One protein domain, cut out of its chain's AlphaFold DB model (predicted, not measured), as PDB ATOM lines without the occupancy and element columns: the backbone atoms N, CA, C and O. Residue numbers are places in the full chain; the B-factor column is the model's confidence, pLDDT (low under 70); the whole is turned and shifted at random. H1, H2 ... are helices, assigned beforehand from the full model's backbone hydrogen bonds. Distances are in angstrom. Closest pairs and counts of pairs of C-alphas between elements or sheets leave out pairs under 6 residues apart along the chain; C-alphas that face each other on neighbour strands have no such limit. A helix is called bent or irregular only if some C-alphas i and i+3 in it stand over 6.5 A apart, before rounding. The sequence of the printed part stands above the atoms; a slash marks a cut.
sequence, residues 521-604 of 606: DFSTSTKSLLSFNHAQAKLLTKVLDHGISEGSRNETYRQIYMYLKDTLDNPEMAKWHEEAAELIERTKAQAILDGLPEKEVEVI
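AT A GLANCE: This is residues 521 to 604 of the 606 residues of an uncharacterized protein of Enterococcus sp. 7E2_DIV0204 (UniProt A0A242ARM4). What shape does the backbone make? A long hairpin of two helices, H2 and H3, side by side and running opposite ways, makes the core and the long axis; H1 crosses it on one side, and short H4 folds back on the opposite side, near the end where H2 begins and H3 ends. Residues 521 to 534, with no named element, lead into H1. What are the counts and the size? The printed part has 84 residues with four named helices, H1, H2, H3 and H4 in that order, and no named strand, and its class is all helix. It is compact, with a radius of gyration of the C-alphas of 12.9 A, yet elongated in outline, with spans of 39 by 21 by 16 A.

IN THESE COORDINATES: Where does the first helix begin? After residues 521 to 534, H1 holds residues 535 to 546, from C-alpha 535 at (354.018, 290.701, 226.309), and is 16.3 A long from first to last C-alpha. Which helices come next? H2 holds residues 550 to 569 and is 29.6 A long, from C-alpha 550 at (359.366, 273.497, 235.005). H3, residues 571 to 593, is the longest helix by residues, with 23, and measures 32.1 A. Are these two even along their length? H2 and H3 are irregular: C-alphas 551 and 554 are 8.3 A apart, and C-alphas 572 and 575 are 8.2 A apart; H3 has a kink of 59 degrees near residue 578. Where does the last helix end? H4, residues 598 to 604, is 10.0 A long and ends with C-alpha 604 at (349.641, 272.824, 223.104).

HOW THE PARTS SIT: Which helices meet most of the others? H2 and H3 are the hub, touching three other helices each. They touch each other as a helical hairpin at a shallow tilt of 24 degrees, opposite ways, with the closest C-alphas, those of Leu 568 and His 577, 5.2 A apart. How does H1 stand to them? H1 touches H2 with residues 536 to 540 alone, at a steep tilt of 57 degrees, opposite ways; the closest C-alphas are those of Gln 536 and Ile 560, 5.8 A apart. Its residues 540 to 544 alone touch H3, at a steep tilt of 39 degrees, the same way, with the closest C-alphas, those of Leu 544 and Thr 587, 6.9 A apart. And H4? H3 and H4 form a second helical hairpin and touch at a shallow tilt of 29 degrees, opposite ways, with the closest C-alphas, those of Lys 588 and Val 601, 6.8 A apart. H4 touches H2, whose residues 554 to 561 alone take part, at a steep tilt of 52 degrees, the same way; the closest C-alphas, those of Arg 558 and Ile 604, are 5.5 A apart. H1 and H4 are apart. What do the backbone N and O atoms show? In H1 and H4 every O i to N i+4 pair is within hydrogen-bond range, while in H2 it is 14 of 16 and in H3 14 of 19.

THE WHOLE: How far does the printed part reach? The two C-alphas farthest apart are those of Thr 524 and Pro 597, at 40.0 A, and the first and last printed C-alphas, those of Asp 521 and Ile 604, are 30.9 A apart. Is there a cut or a long link? The printed part has no cut, and the links H1 to H2, H2 to H3 and H3 to H4 are tight. Where is confidence low? The mean pLDDT of the printed part is 82.6, and residues 521 to 526 are under 70.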
ATOM      1  N   ASP A 521     350.849 301.222 210.966       46.59
ATOM      2  CA  ASP A 521     350.454 300.662 209.679       46.59
ATOM      3  C   ASP A 521     351.360 299.456 209.387       46.59
ATOM      4  O   ASP A 521     352.529 299.592 209.006       46.59
ATOM      5  N   PHE A 522     350.848 298.258 209.668       54.12
ATOM      6  CA  PHE A 522     351.597 297.007 209.575       54.12
ATOM      7  C   PHE A 522     352.041 296.688 208.138       54.12
ATOM      8  O   PHE A 522     353.029 295.978 207.948       54.12
ATOM      9  N   SER A 523     351.416 297.293 207.124       55.22
ATOM     10  CA  SER A 523     351.777 297.098 205.715       55.22
ATOM     11  C   SER A 523     353.215 297.540 205.377       55.22
ATOM     12  O   SER A 523     353.846 296.979 204.479       55.22
ATOM     13  N   THR A 524     353.785 298.487 206.138       57.03
ATOM     14  CA  THR A 524     355.122 299.070 205.883       57.03
ATOM     15  C   THR A 524     356.213 298.617 206.862       57.03
ATOM     16  O   THR A 524     357.389 298.929 206.669       57.03
ATOM     17  N   SER A 525     355.870 297.850 207.901       63.47
ATOM     18  CA  SER A 525     356.817 297.452 208.951       63.47
ATOM     19  C   SER A 525     357.803 296.375 208.475       63.47
ATOM     20  O   SER A 525     357.399 295.374 207.885       63.47
ATOM     21  N   THR A 526     359.100 296.545 208.750       64.69
ATOM     22  CA  THR A 526     360.170 295.544 208.519       64.69
ATOM     23  C   THR A 526     360.573 294.792 209.791       64.69
ATOM     24  O   THR A 526     361.583 294.094 209.814       64.69
ATOM     25  N   LYS A 527     359.824 294.974 210.880       74.44
ATOM     26  CA  LYS A 527     360.139 294.395 212.189       74.44
ATOM     27  C   LYS A 527     359.722 292.925 212.256       74.44
ATOM     28  O   LYS A 527     358.630 292.596 211.810       74.44
ATOM     29  N   SER A 528     360.568 292.089 212.856       80.12
ATOM     30  CA  SER A 528     360.272 290.683 213.183       80.12
ATOM     31  C   SER A 528     359.249 290.588 214.323       80.12
ATOM     32  O   SER A 528     359.217 291.478 215.186       80.12
ATOM     33  N   LEU A 529     358.473 289.500 214.372       79.88
ATOM     34  CA  LEU A 529     357.514 289.211 215.451       79.88
ATOM     35  C   LEU A 529     358.172 289.211 216.842       79.88
ATOM     36  O   LEU A 529     357.572 289.660 217.817       79.88
ATOM     37  N   LEU A 530     359.446 288.814 216.930       78.31
ATOM     38  CA  LEU A 530     360.247 288.831 218.165       78.31
ATOM     39  C   LEU A 530     360.489 290.247 218.712       78.31
ATOM     40  O   LEU A 530     360.736 290.443 219.901       78.31
ATOM     41  N   SER A 531     360.439 291.250 217.832       78.25
ATOM     42  CA  SER A 531     360.765 292.646 218.148       78.25
ATOM     43  C   SER A 531     359.535 293.510 218.445       78.25
ATOM     44  O   SER A 531     359.649 294.728 218.634       78.25
ATOM     45  N   PHE A 532     358.346 292.905 218.485       79.62
ATOM     46  CA  PHE A 532     357.115 293.617 218.795       79.62
ATOM     47  C   PHE A 532     357.065 293.968 220.284       79.62
ATOM     48  O   PHE A 532     357.426 293.179 221.156       79.62
ATOM     49  N   ASN A 533     356.583 295.172 220.606       77.69
ATOM     50  CA  ASN A 533     356.411 295.595 221.995       77.69
ATOM     51  C   ASN A 533     355.113 295.010 222.580       77.69
ATOM     52  O   ASN A 533     354.186 295.740 222.920       77.69
ATOM     53  N   HIS A 534     355.061 293.682 222.660       80.06
ATOM     54  CA  HIS A 534     353.935 292.894 223.147       80.06
ATOM     55  C   HIS A 534     354.425 291.901 224.210       80.06
ATOM     56  O   HIS A 534     355.573 291.454 224.160       80.06
ATOM     57  N   ALA A 535     353.593 291.564 225.200       81.25
ATOM     58  CA  ALA A 535     354.018 290.701 226.309       81.25
ATOM     59  C   ALA A 535     354.400 289.290 225.820       81.25
ATOM     60  O   ALA A 535     355.421 288.747 226.232       81.25
ATOM     61  N   GLN A 536     353.648 288.753 224.862       84.50
ATOM     62  CA  GLN A 536     353.849 287.431 224.273       84.50
ATOM     63  C   GLN A 536     355.074 287.394 223.350       84.50
ATOM     64  O   GLN A 536     355.785 286.395 223.341       84.50
ATOM     65  N   ALA A 537     355.399 288.497 222.663       83.88
ATOM     66  CA  ALA A 537     356.644 288.616 221.897       83.88
ATOM     67  C   ALA A 537     357.878 288.612 222.820       83.88
ATOM     68  O   ALA A 537     358.872 287.952 222.535       83.88
ATOM     69  N   LYS A 538     357.795 289.266 223.990       85.44
ATOM     70  CA  LYS A 538     358.857 289.210 225.014       85.44
ATOM     71  C   LYS A 538     359.017 287.811 225.606       85.44
ATOM     72  O   LYS A 538     360.144 287.398 225.874       85.44
ATOM     73  N   LEU A 539     357.911 287.093 225.819       85.62
ATOM     74  CA  LEU A 539     357.947 285.694 226.243       85.62
ATOM     75  C   LEU A 539     358.605 284.827 225.172       85.62
ATOM     76  O   LEU A 539     359.546 284.116 225.491       85.62
ATOM     77  N   LEU A 540     358.189 284.954 223.913       86.88
ATOM     78  CA  LEU A 540     358.764 284.227 222.784       86.88
ATOM     79  C   LEU A 540     360.292 284.390 222.700       86.88
ATOM     80  O   LEU A 540     361.004 283.390 222.641       86.88
ATOM     81  N   THR A 541     360.807 285.620 222.786       86.19
ATOM     82  CA  THR A 541     362.258 285.876 222.800       86.19
ATOM     83  C   THR A 541     362.936 285.217 224.002       86.19
ATOM     84  O   THR A 541     363.934 284.521 223.853       86.19
ATOM     85  N   LYS A 542     362.350 285.349 225.200       84.75
ATOM     86  CA  LYS A 542     362.884 284.737 226.426       84.75
ATOM     87  C   LYS A 542     362.963 283.208 226.336       84.75
ATOM     88  O   LYS A 542     363.918 282.621 226.837       84.75
ATOM     89  N   VAL A 543     361.967 282.576 225.719       86.31
ATOM     90  CA  VAL A 543     361.921 281.123 225.522       86.31
ATOM     91  C   VAL A 543     363.012 280.659 224.571       86.31
ATOM     92  O   VAL A 543     363.713 279.702 224.883       86.31
ATOM     93  N   LEU A 544     363.186 281.352 223.447       84.75
ATOM     94  CA  LEU A 544     364.196 280.988 222.455       84.75
ATOM     95  C   LEU A 544     365.633 281.229 222.947       84.75
ATOM     96  O   LEU A 544     366.525 280.481 222.558       84.75
ATOM     97  N   ASP A 545     365.856 282.228 223.807       81.62
ATOM     98  CA  ASP A 545     367.198 282.572 224.299       81.62
ATOM     99  C   ASP A 545     367.622 281.777 225.549       81.62
ATOM    100  O   ASP A 545     368.812 281.515 225.748       81.62
ATOM    101  N   HIS A 546     366.678 281.432 226.434       78.06
ATOM    102  CA  HIS A 546     366.994 280.919 227.775       78.06
ATOM    103  C   HIS A 546     366.182 279.691 228.217       78.06
ATOM    104  O   HIS A 546     366.475 279.142 229.283       78.06
ATOM    105  N   GLY A 547     365.183 279.258 227.442       76.00
ATOM    106  CA  GLY A 547     364.244 278.212 227.854       76.00
ATOM    107  C   GLY A 547     363.394 278.606 229.071       76.00
ATOM    108  O   GLY A 547     363.442 279.735 229.576       76.00
ATOM    109  N   ILE A 548     362.568 277.676 229.554       83.25
ATOM    110  CA  ILE A 548     361.626 277.906 230.659       83.25
ATOM    111  C   ILE A 548     361.826 276.887 231.784       83.25
ATOM    112  O   ILE A 548     362.045 275.697 231.560       83.25
ATOM    113  N   SER A 549     361.693 277.342 233.031       75.12
ATOM    114  CA  SER A 549     361.678 276.494 234.229       75.12
ATOM    115  C   SER A 549     360.356 275.729 234.398       75.12
ATOM    116  O   SER A 549     359.286 276.265 234.122       75.12
ATOM    117  N   GLU A 550     360.433 274.515 234.942       73.62
ATOM    118  CA  GLU A 550     359.366 273.497 235.005       73.62
ATOM    119  C   GLU A 550     357.973 273.995 235.435       73.62
ATOM    120  O   GLU A 550     356.979 273.636 234.811       73.62
ATOM    121  N   GLY A 551     357.884 274.893 236.421       72.69
ATOM    122  CA  GLY A 551     356.604 275.326 236.998       72.69
ATOM    123  C   GLY A 551     355.684 276.166 236.097       72.69
ATOM    124  O   GLY A 551     354.517 276.333 236.440       72.69
ATOM    125  N   SER A 552     356.166 276.706 234.969       80.62
ATOM    126  CA  SER A 552     355.365 277.583 234.089       80.62
ATOM    127  C   SER A 552     355.435 277.228 232.602       80.62
ATOM    128  O   SER A 552     354.980 278.016 231.769       80.62
ATOM    129  N   ARG A 553     356.008 276.068 232.247       82.50
ATOM    130  CA  ARG A 553     356.274 275.680 230.849       82.50
ATOM    131  C   ARG A 553     354.996 275.624 230.015       82.50
ATOM    132  O   ARG A 553     354.887 276.358 229.040       82.50
ATOM    133  N   ASN A 554     354.012 274.838 230.455       84.12
ATOM    134  CA  ASN A 554     352.766 274.604 229.717       84.12
ATOM    135  C   ASN A 554     352.020 275.890 229.367       84.12
ATOM    136  O   ASN A 554     351.693 276.132 228.207       84.12
ATOM    137  N   GLU A 555     351.809 276.750 230.360       85.81
ATOM    138  CA  GLU A 555     351.076 277.995 230.148       85.81
ATOM    139  C   GLU A 555     351.862 278.980 229.273       85.81
ATOM    140  O   GLU A 555     351.285 279.635 228.408       85.81
ATOM    141  N   THR A 556     353.187 279.050 229.427       86.38
ATOM    142  CA  THR A 556     353.998 279.985 228.635       86.38
ATOM    143  C   THR A 556     354.068 279.567 227.164       86.38
ATOM    144  O   THR A 556     353.872 280.408 226.286       86.38
ATOM    145  N   TYR A 557     354.282 278.278 226.878       89.56
ATOM    146  CA  TYR A 557     354.276 277.763 225.505       89.56
ATOM    147  C   TYR A 557     352.896 277.889 224.851       89.56
ATOM    148  O   TYR A 557     352.805 278.276 223.688       89.56
ATOM    149  N   ARG A 558     351.814 277.682 225.614       89.00
ATOM    150  CA  ARG A 558     350.445 277.914 225.140       89.00
ATOM    151  C   ARG A 558     350.186 279.375 224.777       89.00
ATOM    152  O   ARG A 558     349.614 279.642 223.725       89.00
ATOM    153  N   GLN A 559     350.616 280.328 225.603       88.88
ATOM    154  CA  GLN A 559     350.454 281.758 225.310       88.88
ATOM    155  C   GLN A 559     351.238 282.197 224.070       88.88
ATOM    156  O   GLN A 559     350.752 283.018 223.292       88.88
ATOM    157  N   ILE A 560     352.436 281.643 223.875       89.62
ATOM    158  CA  ILE A 560     353.250 281.893 222.682       89.62
ATOM    159  C   ILE A 560     352.575 281.307 221.442       89.62
ATOM    160  O   ILE A 560     352.453 282.005 220.438       89.62
ATOM    161  N   TYR A 561     352.096 280.063 221.514       90.81
ATOM    162  CA  TYR A 561     351.409 279.427 220.395       90.81
ATOM    163  C   TYR A 561     350.138 280.183 219.994       90.81
ATOM    164  O   TYR A 561     349.970 280.472 218.816       90.81
ATOM    165  N   MET A 562     349.297 280.588 220.954       89.62
ATOM    166  CA  MET A 562     348.099 281.390 220.666       89.62
ATOM    167  C   MET A 562     348.447 282.701 219.955       89.62
ATOM    168  O   MET A 562     347.817 283.042 218.965       89.62
ATOM    169  N   TYR A 563     349.500 283.396 220.394       90.69
ATOM    170  CA  TYR A 563     349.963 284.622 219.738       90.69
ATOM    171  C   TYR A 563     350.401 284.394 218.278       90.69
ATOM    172  O   TYR A 563     350.073 285.189 217.395       90.69
ATOM    173  N   LEU A 564     351.124 283.304 218.006       89.81
ATOM    174  CA  LEU A 564     351.564 282.959 216.650       89.81
ATOM    175  C   LEU A 564     350.401 282.456 215.778       89.81
ATOM    176  O   LEU A 564     350.340 282.787 214.597       89.81
ATOM    177  N   LYS A 565     349.447 281.723 216.361       89.50
ATOM    178  CA  LYS A 565     348.229 281.254 215.692       89.50
ATOM    179  C   LYS A 565     347.299 282.408 215.324       89.50
ATOM    180  O   LYS A 565     346.901 282.503 214.172       89.50
ATOM    181  N   ASP A 566     347.058 283.342 216.241       87.94
ATOM    182  CA  ASP A 566     346.281 284.558 215.965       87.94
ATOM    183  C   ASP A 566     346.930 285.398 214.847       87.94
ATOM    184  O   ASP A 566     346.239 286.041 214.058       87.94
ATOM    185  N   THR A 567     348.266 285.367 214.745       86.00
ATOM    186  CA  THR A 567     349.002 286.008 213.643       86.00
ATOM    187  C   THR A 567     348.754 285.292 212.308       86.00
ATOM    188  O   THR A 567     348.559 285.966 211.298       86.00
ATOM    189  N   LEU A 568     348.732 283.952 212.292       86.31
ATOM    190  CA  LEU A 568     348.430 283.139 211.103       86.31
ATOM    191  C   LEU A 568     346.971 283.272 210.645       86.31
ATOM    192  O   LEU A 568     346.707 283.350 209.447       86.31
ATOM    193  N   ASP A 569     346.034 283.339 211.587       86.50
ATOM    194  CA  ASP A 569     344.600 283.400 211.294       86.50
ATOM    195  C   ASP A 569     344.143 284.810 210.868       86.50
ATOM    196  O   ASP A 569     343.058 284.965 210.304       86.50
ATOM    197  N   ASN A 570     344.962 285.848 211.094       84.25
ATOM    198  CA  ASN A 570     344.645 287.226 210.719       84.25
ATOM    199  C   ASN A 570     345.128 287.578 209.289       84.25
ATOM    200  O   ASN A 570     346.342 287.659 209.055       84.25
ATOM    201  N   PRO A 571     344.215 287.891 208.343       80.94
ATOM    202  CA  PRO A 571     344.570 288.278 206.974       80.94
ATOM    203  C   PRO A 571     345.414 289.558 206.879       80.94
ATOM    204  O   PRO A 571     346.203 289.709 205.949       80.94
ATOM    205  N   GLU A 572     345.285 290.480 207.840       77.38
ATOM    206  CA  GLU A 572     346.034 291.745 207.857       77.38
ATOM    207  C   GLU A 572     347.521 291.552 208.210       77.38
ATOM    208  O   GLU A 572     348.342 292.438 207.965       77.38
ATOM    209  N   MET A 573     347.891 290.383 208.750       78.44
ATOM    210  CA  MET A 573     349.258 290.039 209.162       78.44
ATOM    211  C   MET A 573     349.957 289.064 208.205       78.44
ATOM    212  O   MET A 573     351.008 288.525 208.551       78.44
ATOM    213  N   ALA A 574     349.437 288.894 206.982       81.31
ATOM    214  CA  ALA A 574     349.930 287.943 205.975       81.31
ATOM    215  C   ALA A 574     351.455 287.971 205.752       81.31
ATOM    216  O   ALA A 574     352.079 286.944 205.501       81.31
ATOM    217  N   LYS A 575     352.080 289.144 205.896       82.06
ATOM    218  CA  LYS A 575     353.533 289.324 205.765       82.06
ATOM    219  C   LYS A 575     354.354 288.513 206.778       82.06
ATOM    220  O   LYS A 575     355.486 288.152 206.474       82.06
ATOM    221  N   TRP A 576     353.809 288.246 207.962       87.19
ATOM    222  CA  TRP A 576     354.485 287.509 209.035       87.19
ATOM    223  C   TRP A 576     354.025 286.060 209.157       87.19
ATOM    224  O   TRP A 576     354.453 285.379 210.081       87.19
ATOM    225  N   HIS A 577     353.177 285.565 208.253       89.50
ATOM    226  CA  HIS A 577     352.698 284.180 208.312       89.50
ATOM    227  C   HIS A 577     353.841 283.171 208.198       89.50
ATOM    228  O   HIS A 577     353.896 282.214 208.965       89.50
ATOM    229  N   GLU A 578     354.791 283.419 207.297       86.94
ATOM    230  CA  GLU A 578     355.969 282.563 207.131       86.94
ATOM    231  C   GLU A 578     356.851 282.570 208.392       86.94
ATOM    232  O   GLU A 578     357.220 281.513 208.899       86.94
ATOM    233  N   GLU A 579     357.092 283.754 208.967       87.50
ATOM    234  CA  GLU A 579     357.860 283.899 210.210       87.50
ATOM    235  C   GLU A 579     357.139 283.244 211.403       87.50
ATOM    236  O   GLU A 579     357.765 282.571 212.220       87.50
ATOM    237  N   ALA A 580     355.816 283.396 211.502       88.38
ATOM    238  CA  ALA A 580     355.010 282.795 212.560       88.38
ATOM    239  C   ALA A 580     355.042 281.262 212.495       88.38
ATOM    240  O   ALA A 580     355.217 280.617 213.528       88.38
ATOM    241  N   ALA A 581     354.934 280.681 211.296       88.94
ATOM    242  CA  ALA A 581     355.034 279.238 211.094       88.94
ATOM    243  C   ALA A 581     356.424 278.699 211.483       88.94
ATOM    244  O   ALA A 581     356.523 277.684 212.172       88.94
ATOM    245  N   GLU A 582     357.499 279.407 211.121       89.81
ATOM    246  CA  GLU A 582     358.862 279.031 211.514       89.81
ATOM    247  C   GLU A 582     359.057 279.101 213.041       89.81
ATOM    248  O   GLU A 582     359.639 278.202 213.656       89.81
ATOM    249  N   LEU A 583     358.536 280.150 213.684       90.06
ATOM    250  CA  LEU A 583     358.623 280.335 215.134       90.06
ATOM    251  C   LEU A 583     357.800 279.296 215.908       90.06
ATOM    252  O   LEU A 583     358.211 278.888 216.999       90.06
ATOM    253  N   ILE A 584     356.683 278.819 215.354       90.69
ATOM    254  CA  ILE A 584     355.921 277.700 215.924       90.69
ATOM    255  C   ILE A 584     356.795 276.443 215.978       90.69
ATOM    256  O   ILE A 584     356.940 275.857 217.049       90.69
ATOM    257  N   GLU A 585     357.457 276.074 214.882       90.19
ATOM    258  CA  GLU A 585     358.316 274.883 214.857       90.19
ATOM    259  C   GLU A 585     359.537 275.026 215.777       90.19
ATOM    260  O   GLU A 585     359.888 274.099 216.514       90.19
ATOM    261  N   ARG A 586     360.149 276.215 215.825       89.94
ATOM    262  CA  ARG A 586     361.281 276.487 216.727       89.94
ATOM    263  C   ARG A 586     360.887 276.411 218.199       89.94
ATOM    264  O   ARG A 586     361.627 275.846 219.002       89.94
ATOM    265  N   THR A 587     359.731 276.958 218.566       89.50
ATOM    266  CA  THR A 587     359.248 276.898 219.954       89.50
ATOM    267  C   THR A 587     358.788 275.498 220.337       89.50
ATOM    268  O   THR A 587     359.034 275.079 221.461       89.50
ATOM    269  N   LYS A 588     358.226 274.733 219.398       88.25
ATOM    270  CA  LYS A 588     357.891 273.318 219.584       88.25
ATOM    271  C   LYS A 588     359.135 272.466 219.857       88.25
ATOM    272  O   LYS A 588     359.130 271.650 220.775       88.25
ATOM    273  N   ALA A 589     360.225 272.698 219.122       87.56
ATOM    274  CA  ALA A 589     361.508 272.049 219.386       87.56
ATOM    275  C   ALA A 589     362.086 272.451 220.756       87.56
ATOM    276  O   ALA A 589     362.553 271.594 221.506       87.56
ATOM    277  N   GLN A 590     361.999 273.737 221.116       87.12
ATOM    278  CA  GLN A 590     362.462 274.227 222.416       87.12
ATOM    279  C   GLN A 590     361.629 273.673 223.583       87.12
ATOM    280  O   GLN A 590     362.191 273.344 224.622       87.12
ATOM    281  N   ALA A 591     360.320 273.474 223.404       86.44
ATOM    282  CA  ALA A 591     359.445 272.857 224.398       86.44
ATOM    283  C   ALA A 591     359.892 271.430 224.754       86.44
ATOM    284  O   ALA A 591     359.938 271.066 225.931       86.44
ATOM    285  N   ILE A 592     360.284 270.646 223.745       86.31
ATOM    286  CA  ILE A 592     360.821 269.291 223.931       86.31
ATOM    287  C   ILE A 592     362.167 269.346 224.667       86.31
ATOM    288  O   ILE A 592     362.385 268.578 225.604       86.31
ATOM    289  N   LEU A 593     363.054 270.278 224.294       85.50
ATOM    290  CA  LEU A 593     364.350 270.472 224.962       85.50
ATOM    291  C   LEU A 593     364.205 270.918 226.420       85.50
ATOM    292  O   LEU A 593     364.967 270.483 227.281       85.50
ATOM    293  N   ASP A 594     363.192 271.732 226.707       83.19
ATOM    294  CA  ASP A 594     362.840 272.147 228.058       83.19
ATOM    295  C   ASP A 594     362.206 271.000 228.868       83.19
ATOM    296  O   ASP A 594     361.965 271.164 230.058       83.19
ATOM    297  N   GLY A 595     361.968 269.825 228.279       81.38
ATOM    298  CA  GLY A 595     361.522 268.622 228.984       81.38
ATOM    299  C   GLY A 595     360.005 268.444 229.051       81.38
ATOM    300  O   GLY A 595     359.524 267.756 229.952       81.38
ATOM    301  N   LEU A 596     359.244 269.054 228.135       84.62
ATOM    302  CA  LEU A 596     357.817 268.764 227.990       84.62
ATOM    303  C   LEU A 596     357.593 267.393 227.332       84.62
ATOM    304  O   LEU A 596     358.224 267.102 226.312       84.62
ATOM    305  N   PRO A 597     356.680 266.551 227.858       86.25
ATOM    306  CA  PRO A 597     356.310 265.301 227.202       86.25
ATOM    307  C   PRO A 597     355.741 265.556 225.802       86.25
ATOM    308  O   PRO A 597     354.938 266.469 225.623       86.25
ATOM    309  N   GLU A 598     356.063 264.697 224.827       83.25
ATOM    310  CA  GLU A 598     355.572 264.824 223.439       83.25
ATOM    311  C   GLU A 598     354.046 264.987 223.361       83.25
ATOM    312  O   GLU A 598     353.548 265.816 222.606       83.25
ATOM    313  N   LYS A 599     353.300 264.277 224.219       83.44
ATOM    314  CA  LYS A 599     351.835 264.397 224.306       83.44
ATOM    315  C   LYS A 599     351.361 265.791 224.727       83.44
ATOM    316  O   LYS A 599     350.314 266.229 224.271       83.44
ATOM    317  N   GLU A 600     352.086 266.476 225.609       82.38
ATOM    318  CA  GLU A 600     351.725 267.833 226.044       82.38
ATOM    319  C   GLU A 600     352.082 268.862 224.972       82.38
ATOM    320  O   GLU A 600     351.296 269.770 224.708       82.38
ATOM    321  N   VAL A 601     353.209 268.666 224.282       85.50
ATOM    322  CA  VAL A 601     353.590 269.481 223.123       85.50
ATOM    323  C   VAL A 601     352.549 269.351 222.005       85.50
ATOM    324  O   VAL A 601     352.101 270.359 221.467       85.50
ATOM    325  N   GLU A 602     352.081 268.140 221.693       84.69
ATOM    326  CA  GLU A 602     351.003 267.938 220.714       84.69
ATOM    327  C   GLU A 602     349.691 268.621 221.116       84.69
ATOM    328  O   GLU A 602     348.993 269.152 220.258       84.69
ATOM    329  N   VAL A 603     349.349 268.630 222.408       86.06
ATOM    330  CA  VAL A 603     348.131 269.290 222.904       86.06
ATOM    331  C   VAL A 603     348.244 270.812 222.831       86.06
ATOM    332  O   VAL A 603     347.260 271.471 222.506       86.06
ATOM    333  N   ILE A 604     349.418 271.373 223.128       86.44
ATOM    334  CA  ILE A 604     349.641 272.824 223.104       86.44
ATOM    335  C   ILE A 604     349.622 273.366 221.674       86.44
ATOM    336  O   ILE A 604     349.056 274.430 221.458       86.44
TER     337      ILE A 604